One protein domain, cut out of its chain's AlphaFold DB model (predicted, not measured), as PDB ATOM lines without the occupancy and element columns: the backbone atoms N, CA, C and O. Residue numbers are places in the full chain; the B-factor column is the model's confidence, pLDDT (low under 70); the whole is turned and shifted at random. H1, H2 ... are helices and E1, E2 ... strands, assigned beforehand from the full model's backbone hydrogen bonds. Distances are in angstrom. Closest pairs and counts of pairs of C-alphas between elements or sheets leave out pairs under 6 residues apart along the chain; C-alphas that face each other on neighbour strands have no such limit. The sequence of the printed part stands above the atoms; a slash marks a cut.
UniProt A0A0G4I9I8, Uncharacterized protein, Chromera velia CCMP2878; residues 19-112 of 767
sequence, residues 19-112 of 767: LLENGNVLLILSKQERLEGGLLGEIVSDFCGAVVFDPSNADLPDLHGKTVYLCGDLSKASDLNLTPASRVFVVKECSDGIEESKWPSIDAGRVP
ATOM      1  N   LEU A  19     187.059 271.197 333.351       89.31
ATOM      2  CA  LEU A  19     188.491 270.928 333.182       89.31
ATOM      3  C   LEU A  19     189.329 272.043 333.819       89.31
ATOM      4  O   LEU A  19     189.056 273.224 333.608       89.31
ATOM      5  N   LEU A  20     190.375 271.667 334.553       86.94
ATOM      6  CA  LEU A  20     191.347 272.601 335.114       86.94
ATOM      7  C   LEU A  20     192.404 272.964 334.071       86.94
ATOM      8  O   LEU A  20     193.141 272.110 333.578       86.94
ATOM      9  N   GLU A  21     192.547 274.256 333.788       75.88
ATOM     10  CA  GLU A  21     193.550 274.753 332.835       75.88
ATOM     11  C   GLU A  21     194.973 274.800 333.412       75.88
ATOM     12  O   GLU A  21     195.952 274.932 332.680       75.88
ATOM     13  N   ASN A  22     195.106 274.728 334.738       81.00
ATOM     14  CA  ASN A  22     196.344 275.038 335.449       81.00
ATOM     15  C   ASN A  22     196.750 273.992 336.499       81.00
ATOM     16  O   ASN A  22     197.717 274.241 337.216       81.00
ATOM     17  N   GLY A  23     196.059 272.849 336.591       87.38
ATOM     18  CA  GLY A  23     196.402 271.768 337.529       87.38
ATOM     19  C   GLY A  23     197.686 271.011 337.158       87.38
ATOM     20  O   GLY A  23     198.351 270.433 338.021       87.38
ATOM     21  N   ASN A  24     198.090 271.085 335.885       94.25
ATOM     22  CA  ASN A  24     199.333 270.513 335.374       94.25
ATOM     23  C   ASN A  24     200.222 271.581 334.731       94.25
ATOM     24  O   ASN A  24     199.734 272.517 334.088       94.25
ATOM     25  N   VAL A  25     201.537 271.407 334.864       94.81
ATOM     26  CA  VAL A  25     202.549 272.298 334.284       94.81
ATOM     27  C   VAL A  25     203.605 271.478 333.551       94.81
ATOM     28  O   VAL A  25     204.207 270.585 334.137       94.81
ATOM     29  N   LEU A  26     203.864 271.794 332.285       94.25
ATOM     30  CA  LEU A  26     204.955 271.231 331.494       94.25
ATOM     31  C   LEU A  26     206.106 272.241 331.419       94.25
ATOM     32  O   LEU A  26     205.965 273.294 330.796       94.25
ATOM     33  N   LEU A  27     207.239 271.919 332.037       93.69
ATOM     34  CA  LEU A  27     208.469 272.706 331.986       93.69
ATOM     35  C   LEU A  27     209.407 272.135 330.923       93.69
ATOM     36  O   LEU A  27     209.827 270.981 330.992       93.69
ATOM     37  N   ILE A  28     209.763 272.967 329.949       91.50
ATOM     38  CA  ILE A  28     210.668 272.612 328.858       91.50
ATOM     39  C   ILE A  28     211.994 273.327 329.092       91.50
ATOM     40  O   ILE A  28     212.127 274.529 328.860       91.50
ATOM     41  N   LEU A  29     212.989 272.569 329.542       88.38
ATOM     42  CA  LEU A  29     214.315 273.016 329.981       88.38
ATOM     43  C   LEU A  29     215.272 273.281 328.800       88.38
ATOM     44  O   LEU A  29     216.493 273.125 328.866       88.38
ATOM     45  N   SER A  30     214.720 273.697 327.665       78.19
ATOM     46  CA  SER A  30     215.446 274.010 326.436       78.19
ATOM     47  C   SER A  30     214.758 275.147 325.683       78.19
ATOM     48  O   SER A  30     213.549 275.336 325.810       78.19
ATOM     49  N   LYS A  31     215.514 275.886 324.862       67.25
ATOM     50  CA  LYS A  31     214.974 276.994 324.061       67.25
ATOM     51  C   LYS A  31     213.914 276.509 323.061       67.25
ATOM     52  O   LYS A  31     214.014 275.411 322.517       67.25
ATOM     53  N   GLN A  32     212.932 277.371 322.789       62.09
ATOM     54  CA  GLN A  32     211.743 277.108 321.962       62.09
ATOM     55  C   GLN A  32     212.051 276.703 320.502       62.09
ATOM     56  O   GLN A  32     211.225 276.068 319.852       62.09
ATOM     57  N   GLU A  33     213.245 277.014 319.992       53.59
ATOM     58  CA  GLU A  33     213.662 276.848 318.586       53.59
ATOM     59  C   GLU A  33     213.745 275.382 318.088       53.59
ATOM     60  O   GLU A  33     214.059 275.149 316.925       53.59
ATOM     61  N   ARG A  34     213.443 274.379 318.930       52.31
ATOM     62  CA  ARG A  34     213.518 272.934 318.607       52.31
ATOM     63  C   ARG A  34     212.170 272.213 318.415       52.31
ATOM     64  O   ARG A  34     212.152 270.987 318.363       52.31
ATOM     65  N   LEU A  35     211.041 272.919 318.324       59.97
ATOM     66  CA  LEU A  35     209.703 272.293 318.382       59.97
ATOM     67  C   LEU A  35     209.110 271.816 317.043       59.97
ATOM     68  O   LEU A  35     207.993 271.294 317.030       59.97
ATOM     69  N   GLU A  36     209.807 271.973 315.917       50.81
ATOM     70  CA  GLU A  36     209.264 271.562 314.617       50.81
ATOM     71  C   GLU A  36     209.441 270.059 314.359       50.81
ATOM     72  O   GLU A  36     210.502 269.596 313.953       50.81
ATOM     73  N   GLY A  37     208.351 269.308 314.555       59.56
ATOM     74  CA  GLY A  37     208.260 267.880 314.238       59.56
ATOM     75  C   GLY A  37     208.901 266.977 315.299       59.56
ATOM     76  O   GLY A  37     210.076 267.093 315.620       59.56
ATOM     77  N   GLY A  38     208.122 266.040 315.847       72.69
ATOM     78  CA  GLY A  38     208.594 265.062 316.832       72.69
ATOM     79  C   GLY A  38     207.719 264.982 318.083       72.69
ATOM     80  O   GLY A  38     206.744 265.716 318.232       72.69
ATOM     81  N   LEU A  39     208.084 264.080 319.000       78.94
ATOM     82  CA  LEU A  39     207.290 263.758 320.192       78.94
ATOM     83  C   LEU A  39     207.015 264.968 321.090       78.94
ATOM     84  O   LEU A  39     205.893 265.142 321.552       78.94
ATOM     85  N   LEU A  40     208.028 265.798 321.344       83.38
ATOM     86  CA  LEU A  40     207.873 266.961 322.217       83.38
ATOM     87  C   LEU A  40     206.879 267.969 321.626       83.38
ATOM     88  O   LEU A  40     206.054 268.512 322.353       83.38
ATOM     89  N   GLY A  41     206.901 268.163 320.302       82.81
ATOM     90  CA  GLY A  41     205.925 268.995 319.600       82.81
ATOM     91  C   GLY A  41     204.496 268.450 319.717       82.81
ATOM     92  O   GLY A  41     203.581 269.226 319.976       82.81
ATOM     93  N   GLU A  42     204.316 267.126 319.597       80.62
ATOM     94  CA  GLU A  42     203.024 266.442 319.810       80.62
ATOM     95  C   GLU A  42     202.522 266.579 321.256       80.62
ATOM     96  O   GLU A  42     201.329 266.732 321.494       80.62
ATOM     97  N   ILE A  43     203.420 266.511 322.244       86.50
ATOM     98  CA  ILE A  43     203.052 266.715 323.649       86.50
ATOM     99  C   ILE A  43     202.617 268.166 323.862       86.50
ATOM    100  O   ILE A  43     201.535 268.407 324.378       86.50
ATOM    101  N   VAL A  44     203.419 269.139 323.427       88.44
ATOM    102  CA  VAL A  44     203.128 270.572 323.599       88.44
ATOM    103  C   VAL A  44     201.842 270.993 322.884       88.44
ATOM    104  O   VAL A  44     201.120 271.874 323.366       88.44
ATOM    105  N   SER A  45     201.535 270.402 321.723       85.69
ATOM    106  CA  SER A  45     200.349 270.774 320.943       85.69
ATOM    107  C   SER A  45     199.049 270.473 321.668       85.69
ATOM    108  O   SER A  45     198.108 271.253 321.534       85.69
ATOM    109  N   ASP A  46     199.013 269.417 322.464       88.25
ATOM    110  CA  ASP A  46     197.769 268.933 323.047       88.25
ATOM    111  C   ASP A  46     197.867 268.746 324.572       88.25
ATOM    112  O   ASP A  46     196.949 268.212 325.176       88.25
ATOM    113  N   PHE A  47     198.944 269.193 325.229       92.38
ATOM    114  CA  PHE A  47     199.109 269.097 326.685       92.38
ATOM    115  C   PHE A  47     197.920 269.708 327.445       92.38
ATOM    116  O   PHE A  47     197.509 270.836 327.173       92.38
ATOM    117  N   CYS A  48     197.396 268.975 328.430       92.75
ATOM    118  CA  CYS A  48     196.336 269.461 329.311       92.75
ATOM    119  C   CYS A  48     196.924 270.245 330.493       92.75
ATOM    120  O   CYS A  48     197.058 269.709 331.593       92.75
ATOM    121  N   GLY A  49     197.294 271.505 330.263       91.81
ATOM    122  CA  GLY A  49     197.804 272.396 331.305       91.81
ATOM    123  C   GLY A  49     198.652 273.545 330.761       91.81
ATOM    124  O   GLY A  49     198.673 273.820 329.559       91.81
ATOM    125  N   ALA A  50     199.399 274.199 331.649       91.44
ATOM    126  CA  ALA A  50     200.292 275.293 331.280       91.44
ATOM    127  C   ALA A  50     201.635 274.769 330.747       91.44
ATOM    128  O   ALA A  50     202.246 273.894 331.356       91.44
ATOM    129  N   VAL A  51     202.137 275.345 329.652       91.31
ATOM    130  CA  VAL A  51     203.473 275.039 329.111       91.31
ATOM    131  C   VAL A  51     204.405 276.230 329.331       91.31
ATOM    132  O   VAL A  51     204.068 277.364 328.981       91.31
ATOM    133  N   VAL A  52     205.589 275.973 329.893       90.44
ATOM    134  CA  VAL A  52     206.621 276.981 330.175       90.44
ATOM    135  C   VAL A  52     207.929 276.573 329.505       90.44
ATOM    136  O   VAL A  52     208.453 275.487 329.741       90.44
ATOM    137  N   PHE A  53     208.467 277.470 328.683       88.19
ATOM    138  CA  PHE A  53     209.753 277.299 328.011       88.19
ATOM    139  C   PHE A  53     210.851 278.055 328.741       88.19
ATOM    140  O   PHE A  53     210.635 279.205 329.121       88.19
ATOM    141  N   ASP A  54     212.019 277.424 328.854       84.12
ATOM    142  CA  ASP A  54     213.244 278.018 329.398       84.12
ATOM    143  C   ASP A  54     212.997 278.767 330.728       84.12
ATOM    144  O   ASP A  54     213.190 279.985 330.808       84.12
ATOM    145  N   PRO A  55     212.518 278.061 331.777       81.50
ATOM    146  CA  PRO A  55     212.085 278.690 333.027       81.50
ATOM    147  C   PRO A  55     213.213 279.425 333.761       81.50
ATOM    148  O   PRO A  55     212.930 280.276 334.591       81.50
ATOM    149  N   SER A  56     214.482 279.179 333.421       72.62
ATOM    150  CA  SER A  56     215.633 279.923 333.947       72.62
ATOM    151  C   SER A  56     215.541 281.441 333.712       72.62
ATOM    152  O   SER A  56     216.187 282.205 334.421       72.62
ATOM    153  N   ASN A  57     214.741 281.883 332.730       61.59
ATOM    154  CA  ASN A  57     214.547 283.290 332.367       61.59
ATOM    155  C   ASN A  57     213.107 283.800 332.599       61.59
ATOM    156  O   ASN A  57     212.772 284.900 332.153       61.59
ATOM    157  N   ALA A  58     212.230 283.015 333.234       63.25
ATOM    158  CA  ALA A  58     210.819 283.352 333.427       63.25
ATOM    159  C   ALA A  58     210.366 283.081 334.866       63.25
ATOM    160  O   ALA A  58     210.792 282.106 335.476       63.25
ATOM    161  N   ASP A  59     209.438 283.893 335.381       70.25
ATOM    162  CA  ASP A  59     208.761 283.566 336.636       70.25
ATOM    163  C   ASP A  59     208.003 282.244 336.466       70.25
ATOM    164  O   ASP A  59     207.160 282.098 335.569       70.25
ATOM    165  N   LEU A  60     208.330 281.265 337.311       81.50
ATOM    166  CA  LEU A  60     207.576 280.021 337.381       81.50
ATOM    167  C   LEU A  60     206.132 280.337 337.800       81.50
ATOM    168  O   LEU A  60     205.916 281.185 338.671       81.50
ATOM    169  N   PRO A  61     205.128 279.658 337.219       85.12
ATOM    170  CA  PRO A  61     203.776 279.733 337.752       85.12
ATOM    171  C   PRO A  61     203.767 279.193 339.186       85.12
ATOM    172  O   PRO A  61     204.612 278.375 339.544       85.12
ATOM    173  N   ASP A  62     202.775 279.591 339.984       88.69
ATOM    174  CA  ASP A  62     202.531 278.938 341.271       88.69
ATOM    175  C   ASP A  62     202.412 277.424 341.055       88.69
ATOM    176  O   ASP A  62     201.650 276.988 340.187       88.69
ATOM    177  N   LEU A  63     203.206 276.647 341.792       91.38
ATOM    178  CA  LEU A  63     203.279 275.191 341.687       91.38
ATOM    179  C   LEU A  63     202.495 274.485 342.801       91.38
ATOM    180  O   LEU A  63     202.362 273.264 342.743       91.38
ATOM    181  N   HIS A  64     201.961 275.214 343.788       89.88
ATOM    182  CA  HIS A  64     201.272 274.612 344.926       89.88
ATOM    183  C   HIS A  64     200.086 273.746 344.479       89.88
ATOM    184  O   HIS A  64     199.197 274.206 343.765       89.88
ATOM    185  N   GLY A  65     200.067 272.478 344.900       84.38
ATOM    186  CA  GLY A  65     198.984 271.550 344.553       84.38
ATOM    187  C   GLY A  65     199.059 270.958 343.139       84.38
ATOM    188  O   GLY A  65     198.169 270.202 342.756       84.38
ATOM    189  N   LYS A  66     200.078 271.303 342.337       91.12
ATOM    190  CA  LYS A  66     200.140 270.949 340.908       91.12
ATOM    191  C   LYS A  66     201.017 269.741 340.617       91.12
ATOM    192  O   LYS A  66     201.946 269.423 341.363       91.12
ATOM    193  N   THR A  67     200.758 269.124 339.467       93.25
ATOM    194  CA  THR A  67     201.649 268.121 338.873       93.25
ATOM    195  C   THR A  67     202.547 268.771 337.823       93.25
ATOM    196  O   THR A  67     202.070 269.387 336.868       93.25
ATOM    197  N   VAL A  68     203.859 268.624 337.986       94.75
ATOM    198  CA  VAL A  68     204.880 269.175 337.092       94.75
ATOM    199  C   VAL A  68     205.486 268.068 336.234       94.75
ATOM    200  O   VAL A  68     205.859 267.014 336.739       94.75
ATOM    201  N   TYR A  69     205.624 268.329 334.938       94.69
ATOM    202  CA  TYR A  69     206.270 267.462 333.959       94.69
ATOM    203  C   TYR A  69     207.514 268.169 333.420       94.69
ATOM    204  O   TYR A  69     207.426 269.308 332.968       94.69
ATOM    205  N   LEU A  70     208.666 267.511 333.470       93.75
ATOM    206  CA  LEU A  70     209.953 268.027 333.020       93.75
ATOM    207  C   LEU A  70     210.325 267.389 331.680       93.75
ATOM    208  O   LEU A  70     210.271 266.166 331.536       93.75
ATOM    209  N   CYS A  71     210.728 268.226 330.728       92.31
ATOM    210  CA  CYS A  71     211.285 267.839 329.435       92.31
ATOM    211  C   CYS A  71     212.567 268.633 329.156       92.31
ATOM    212  O   CYS A  71     212.682 269.792 329.550       92.31
ATOM    213  N   GLY A  72     213.481 268.065 328.377       88.88
ATOM    214  CA  GLY A  72     214.720 268.699 327.935       88.88
ATOM    215  C   GLY A  72     215.904 268.401 328.852       88.88
ATOM    216  O   GLY A  72     216.013 267.316 329.413       88.88
ATOM    217  N   ASP A  73     216.806 269.368 328.973       87.94
ATOM    218  CA  ASP A  73     218.053 269.234 329.722       87.94
ATOM    219  C   ASP A  73     217.816 269.353 331.237       87.94
ATOM    220  O   ASP A  73     217.622 270.454 331.766       87.94
ATOM    221  N   LEU A  74     217.807 268.212 331.938       88.44
ATOM    222  CA  LEU A  74     217.492 268.147 333.369       88.44
ATOM    223  C   LEU A  74     218.542 268.821 334.253       88.44
ATOM    224  O   LEU A  74     218.211 269.187 335.383       88.44
ATOM    225  N   SER A  75     219.758 269.075 333.756       85.25
ATOM    226  CA  SER A  75     220.775 269.791 334.533       85.25
ATOM    227  C   SER A  75     220.331 271.211 334.890       85.25
ATOM    228  O   SER A  75     220.856 271.800 335.825       85.25
ATOM    229  N   LYS A  76     219.353 271.776 334.169       86.56
ATOM    230  CA  LYS A  76     218.787 273.105 334.448       86.56
ATOM    231  C   LYS A  76     217.657 273.092 335.470       86.56
ATOM    232  O   LYS A  76     217.199 274.152 335.884       86.56
ATOM    233  N   ALA A  77     217.170 271.914 335.854       85.75
ATOM    234  CA  ALA A  77     216.129 271.792 336.867       85.75
ATOM    235  C   ALA A  77     216.680 271.941 338.293       85.75
ATOM    236  O   ALA A  77     215.898 272.202 339.205       85.75
ATOM    237  N   SER A  78     217.998 271.793 338.500       77.44
ATOM    238  CA  SER A  78     218.643 271.969 339.812       77.44
ATOM    239  C   SER A  78     218.395 273.349 340.413       77.44
ATOM    240  O   SER A  78     218.279 273.472 341.630       77.44
ATOM    241  N   ASP A  79     218.273 274.360 339.555       77.94
ATOM    242  CA  ASP A  79     218.153 275.764 339.947       77.94
ATOM    243  C   ASP A  79     216.691 276.179 340.194       77.94
ATOM    244  O   ASP A  79     216.415 277.307 340.605       77.94
ATOM    245  N   LEU A  80     215.731 275.277 339.948       85.12
ATOM    246  CA  LEU A  80     214.303 275.545 340.083       85.12
ATOM    247  C   LEU A  80     213.776 275.061 341.438       85.12
ATOM    248  O   LEU A  80     213.968 273.910 341.835       85.12
ATOM    249  N   ASN A  81     213.010 275.913 342.123       86.56
ATOM    250  CA  ASN A  81     212.283 275.503 343.322       86.56
ATOM    251  C   ASN A  81     210.993 274.754 342.947       86.56
ATOM    252  O   ASN A  81     209.931 275.356 342.800       86.56
ATOM    253  N   LEU A  82     211.094 273.431 342.797       89.12
ATOM    254  CA  LEU A  82     209.956 272.551 342.498       89.12
ATOM    255  C   LEU A  82     209.286 271.959 343.749       89.12
ATOM    256  O   LEU A  82     208.300 271.243 343.622       89.12
ATOM    257  N   THR A  83     209.791 272.256 344.950       85.56
ATOM    258  CA  THR A  83     209.266 271.744 346.229       85.56
ATOM    259  C   THR A  83     207.775 272.029 346.463       85.56
ATOM    260  O   THR A  83     207.114 271.164 347.033       85.56
ATOM    261  N   PRO A  84     207.200 273.176 346.036       89.19
ATOM    262  CA  PRO A  84     205.765 273.417 346.206       89.19
ATOM    263  C   PRO A  84     204.870 272.496 345.361       89.19
ATOM    264  O   PRO A  84     203.682 272.379 345.654       89.19
ATOM    265  N   ALA A  85     205.407 271.862 344.311       89.31
ATOM    266  CA  ALA A  85     204.644 270.939 343.482       89.31
ATOM    267  C   ALA A  85     204.249 269.694 344.278       89.31
ATOM    268  O   ALA A  85     205.074 269.087 344.957       89.31
ATOM    269  N   SER A  86     203.002 269.252 344.131       85.56
ATOM    270  CA  SER A  86     202.559 267.994 344.739       85.56
ATOM    271  C   SER A  86     203.266 266.792 344.124       85.56
ATOM    272  O   SER A  86     203.501 265.791 344.798       85.56
ATOM    273  N   ARG A  87     203.564 266.863 342.822       88.62
ATOM    274  CA  ARG A  87     204.178 265.783 342.043       88.62
ATOM    275  C   ARG A  87     205.093 266.375 340.978       88.62
ATOM    276  O   ARG A  87     204.733 267.364 340.345       88.62
ATOM    277  N   VAL A  88     206.238 265.743 340.739       90.81
ATOM    278  CA  VAL A  88     207.168 266.112 339.663       90.81
ATOM    279  C   VAL A  88     207.570 264.850 338.911       90.81
ATOM    280  O   VAL A  88     208.000 263.881 339.533       90.81
ATOM    281  N   PHE A  89     207.440 264.869 337.587       91.38
ATOM    282  CA  PHE A  89     207.786 263.764 336.700       91.38
ATOM    283  C   PHE A  89     208.748 264.208 335.611       91.38
ATOM    284  O   PHE A  89     208.603 265.293 335.059       91.38
ATOM    285  N   VAL A  90     209.678 263.340 335.238       90.75
ATOM    286  CA  VAL A  90     210.537 263.507 334.059       90.75
ATOM    287  C   VAL A  90     209.947 262.731 332.888       90.75
ATOM    288  O   VAL A  90     209.721 261.534 333.010       90.75
ATOM    289  N   VAL A  91     209.714 263.362 331.739       91.25
ATOM    290  CA  VAL A  91     209.234 262.655 330.540       91.25
ATOM    291  C   VAL A  91     210.431 262.057 329.806       91.25
ATOM    292  O   VAL A  91     211.199 262.787 329.173       91.25
ATOM    293  N   LYS A  92     210.595 260.733 329.894       87.00
ATOM    294  CA  LYS A  92     211.798 260.004 329.459       87.00
ATOM    295  C   LYS A  92     212.216 260.336 328.033       87.00
ATOM    296  O   LYS A  92     213.333 260.752 327.772       87.00
ATOM    297  N   GLU A  93     211.306 260.186 327.087       85.81
ATOM    298  CA  GLU A  93     211.611 260.281 325.660       85.81
ATOM    299  C   GLU A  93     211.865 261.720 325.191       85.81
ATOM    300  O   GLU A  93     212.201 261.939 324.028       85.81
ATOM    301  N   CYS A  94     211.656 262.701 326.073       86.94
ATOM    302  CA  CYS A  94     211.855 264.119 325.802       86.94
ATOM    303  C   CYS A  94     212.942 264.749 326.680       86.94
ATOM    304  O   CYS A  94     213.062 265.971 326.639       86.94
ATOM    305  N   SER A  95     213.682 263.972 327.481       87.94
ATOM    306  CA  SER A  95     214.623 264.507 328.474       87.94
ATOM    307  C   SER A  95     216.017 263.901 328.360       87.94
ATOM    308  O   SER A  95     216.166 262.707 328.114       87.94
ATOM    309  N   ASP A  96     217.024 264.730 328.614       84.62
ATOM    310  CA  ASP A  96     218.431 264.349 328.726       84.62
ATOM    311  C   ASP A  96     218.839 264.333 330.213       84.62
ATOM    312  O   ASP A  96     218.293 265.090 331.016       84.62
ATOM    313  N   GLY A  97     219.795 263.482 330.605       81.25
ATOM    314  CA  GLY A  97     220.299 263.432 331.991       81.25
ATOM    315  C   GLY A  97     219.384 262.716 332.997       81.25
ATOM    316  O   GLY A  97     219.448 262.982 334.193       81.25
ATOM    317  N   ILE A  98     218.516 261.808 332.532       77.31
ATOM    318  CA  ILE A  98     217.539 261.087 333.375       77.31
ATOM    319  C   ILE A  98     218.218 260.297 334.500       77.31
ATOM    320  O   ILE A  98     217.689 260.239 335.604       77.31
ATOM    321  N   GLU A  99     219.389 259.717 334.235       70.69
ATOM    322  CA  GLU A  99     220.139 258.907 335.208       70.69
ATOM    323  C   GLU A  99     220.559 259.706 336.454       70.69
ATOM    324  O   GLU A  99     220.696 259.143 337.536       70.69
ATOM    325  N   GLU A 100     220.721 261.025 336.317       70.06
ATOM    326  CA  GLU A 100     221.123 261.933 337.399       70.06
ATOM    327  C   GLU A 100     219.915 262.622 338.067       70.06
ATOM    328  O   GLU A 100     220.063 263.354 339.048       70.06
ATOM    329  N   SER A 101     218.701 262.391 337.557       73.12
ATOM    330  CA  SER A 101     217.475 262.983 338.092       73.12
ATOM    331  C   SER A 101     217.070 262.344 339.416       73.12
ATOM    332  O   SER A 101     216.965 261.127 339.525       73.12
ATOM    333  N   LYS A 102     216.724 263.187 340.394       75.44
ATOM    334  CA  LYS A 102     216.083 262.776 341.656       75.44
ATOM    335  C   LYS A 102     214.569 262.551 341.540       75.44
ATOM    336  O   LYS A 102     213.939 262.100 342.495       75.44
ATOM    337  N   TRP A 103     213.965 262.958 340.424       81.56
ATOM    338  CA  TRP A 103     212.522 262.851 340.190       81.56
ATOM    339  C   TRP A 103     212.179 261.593 339.388       81.56
ATOM    340  O   TRP A 103     212.948 261.217 338.497       81.56
ATOM    341  N   PRO A 104     211.010 260.978 339.645       76.38
ATOM    342  CA  PRO A 104     210.565 259.801 338.913       76.38
ATOM    343  C   PRO A 104     210.331 260.104 337.429       76.38
ATOM    344  O   PRO A 104     209.782 261.147 337.072       76.38
ATOM    345  N   SER A 105     210.713 259.175 336.554       81.19
ATOM    346  CA  SER A 105     210.579 259.340 335.101       81.19
ATOM    347  C   SER A 105     209.405 258.558 334.472       81.19
ATOM    348  O   SER A 105     209.393 257.327 334.505       81.19
ATOM    349  N   ILE A 106     208.476 259.234 333.806       87.00
ATOM    350  CA  ILE A 106     207.334 258.649 333.088       87.00
ATOM    351  C   ILE A 106     207.635 258.455 331.592       87.00
ATOM    352  O   ILE A 106     208.460 259.168 331.026       87.00
ATOM    353  N   ASP A 107     206.926 257.541 330.926       87.19
ATOM    354  CA  ASP A 107     206.854 257.544 329.459       87.19
ATOM    355  C   ASP A 107     205.900 258.639 328.944       87.19
ATOM    356  O   ASP A 107     205.005 259.112 329.651       87.19
ATOM    357  N   ALA A 108     206.048 259.036 327.686       88.06
ATOM    358  CA  ALA A 108     205.254 260.095 327.066       88.06
ATOM    359  C   ALA A 108     203.755 259.772 326.915       88.06
ATOM    360  O   ALA A 108     202.951 260.649 326.574       88.06
ATOM    361  N   GLY A 109     203.351 258.520 327.113       89.44
ATOM    362  CA  GLY A 109     201.955 258.103 327.152       89.44
ATOM    363  C   GLY A 109     201.269 258.404 328.485       89.44
ATOM    364  O   GLY A 109     200.038 258.489 328.496       89.44
ATOM    365  N   ARG A 110     202.043 258.651 329.554       91.25
ATOM    366  CA  ARG A 110     201.587 259.108 330.881       91.25
ATOM    367  C   ARG A 110     201.437 260.629 330.998       91.25
ATOM    368  O   ARG A 110     201.084 261.113 332.068       91.25
ATOM    369  N   VAL A 111     201.705 261.384 329.937       93.12
ATOM    370  CA  VAL A 111     201.481 262.836 329.911       93.12
ATOM    371  C   VAL A 111     200.013 263.115 329.551       93.12
ATOM    372  O   VAL A 111     199.548 262.559 328.552       93.12
ATOM    373  N   PRO A 112     199.279 263.956 330.310       95.00
ATOM    374  CA  PRO A 112     197.869 264.238 330.055       95.00
ATOM    375  C   PRO A 112     197.682 265.070 328.791       95.00
ATOM    376  O   PRO A 112     198.320 266.111 328.604       95.00
TER     377      PRO A 112
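Overview. This is residues 19 to 112 of the 767 residues of an uncharacterized protein of Chromera velia CCMP2878 (UniProt A0A0G4I9I8). With little regular structure, one twisted parallel sheet, E2 E1 E3 E4, has short helix H1 on one face and loop 74 to 86 over the other. The 94 printed residues, 35 in named elements, run E1, H1, E2, E3, E4, mixed class. The whole is compact, radius of gyration of the C-alphas 12.0 A, spanning 33 by 32 by 25 A.

Along the chain. E1, residues 24 to 29, 16.1 A, begins at C-alpha (199.333, 270.513, 335.374). E2 is residues 50 to 53, 10.2 A; E3, 67 to 73, 18.8 A; H1, 39 to 46, 11.2 A. E4, 87 to 96, 19.6 A, ends at C-alpha (218.431, 264.349, 328.726).

Arrangement. Within hydrogen-bond range are N 27 and O 69 of E1 and E3, 2.8 A, N 28 and O 52 of E1 and E2, 2.8 A, and N 70 and O 89 of E3 and E4, 2.7 A. E4 bends by 100 degrees at residue 93. H1 is on the sheet, height 8.2 A; its closest C-alphas to E4 are Leu 40 and Cys 94, 6.1 A. In H1, 3 of 4 O i to N i+4 pairs are within range. E1, H1, E2 form a strand-helix-strand unit, parallel neighbour strands joined through a helix, its crossover right-handed.

Size, cuts and confidence. The farthest C-alphas, Leu 19 and Glu 100, are 34.1 A apart. The printed part has no cut; links E2 to E3 and E3 to E4 are long. Residues 31 to 37 and 57 to 58 have pLDDT under 70.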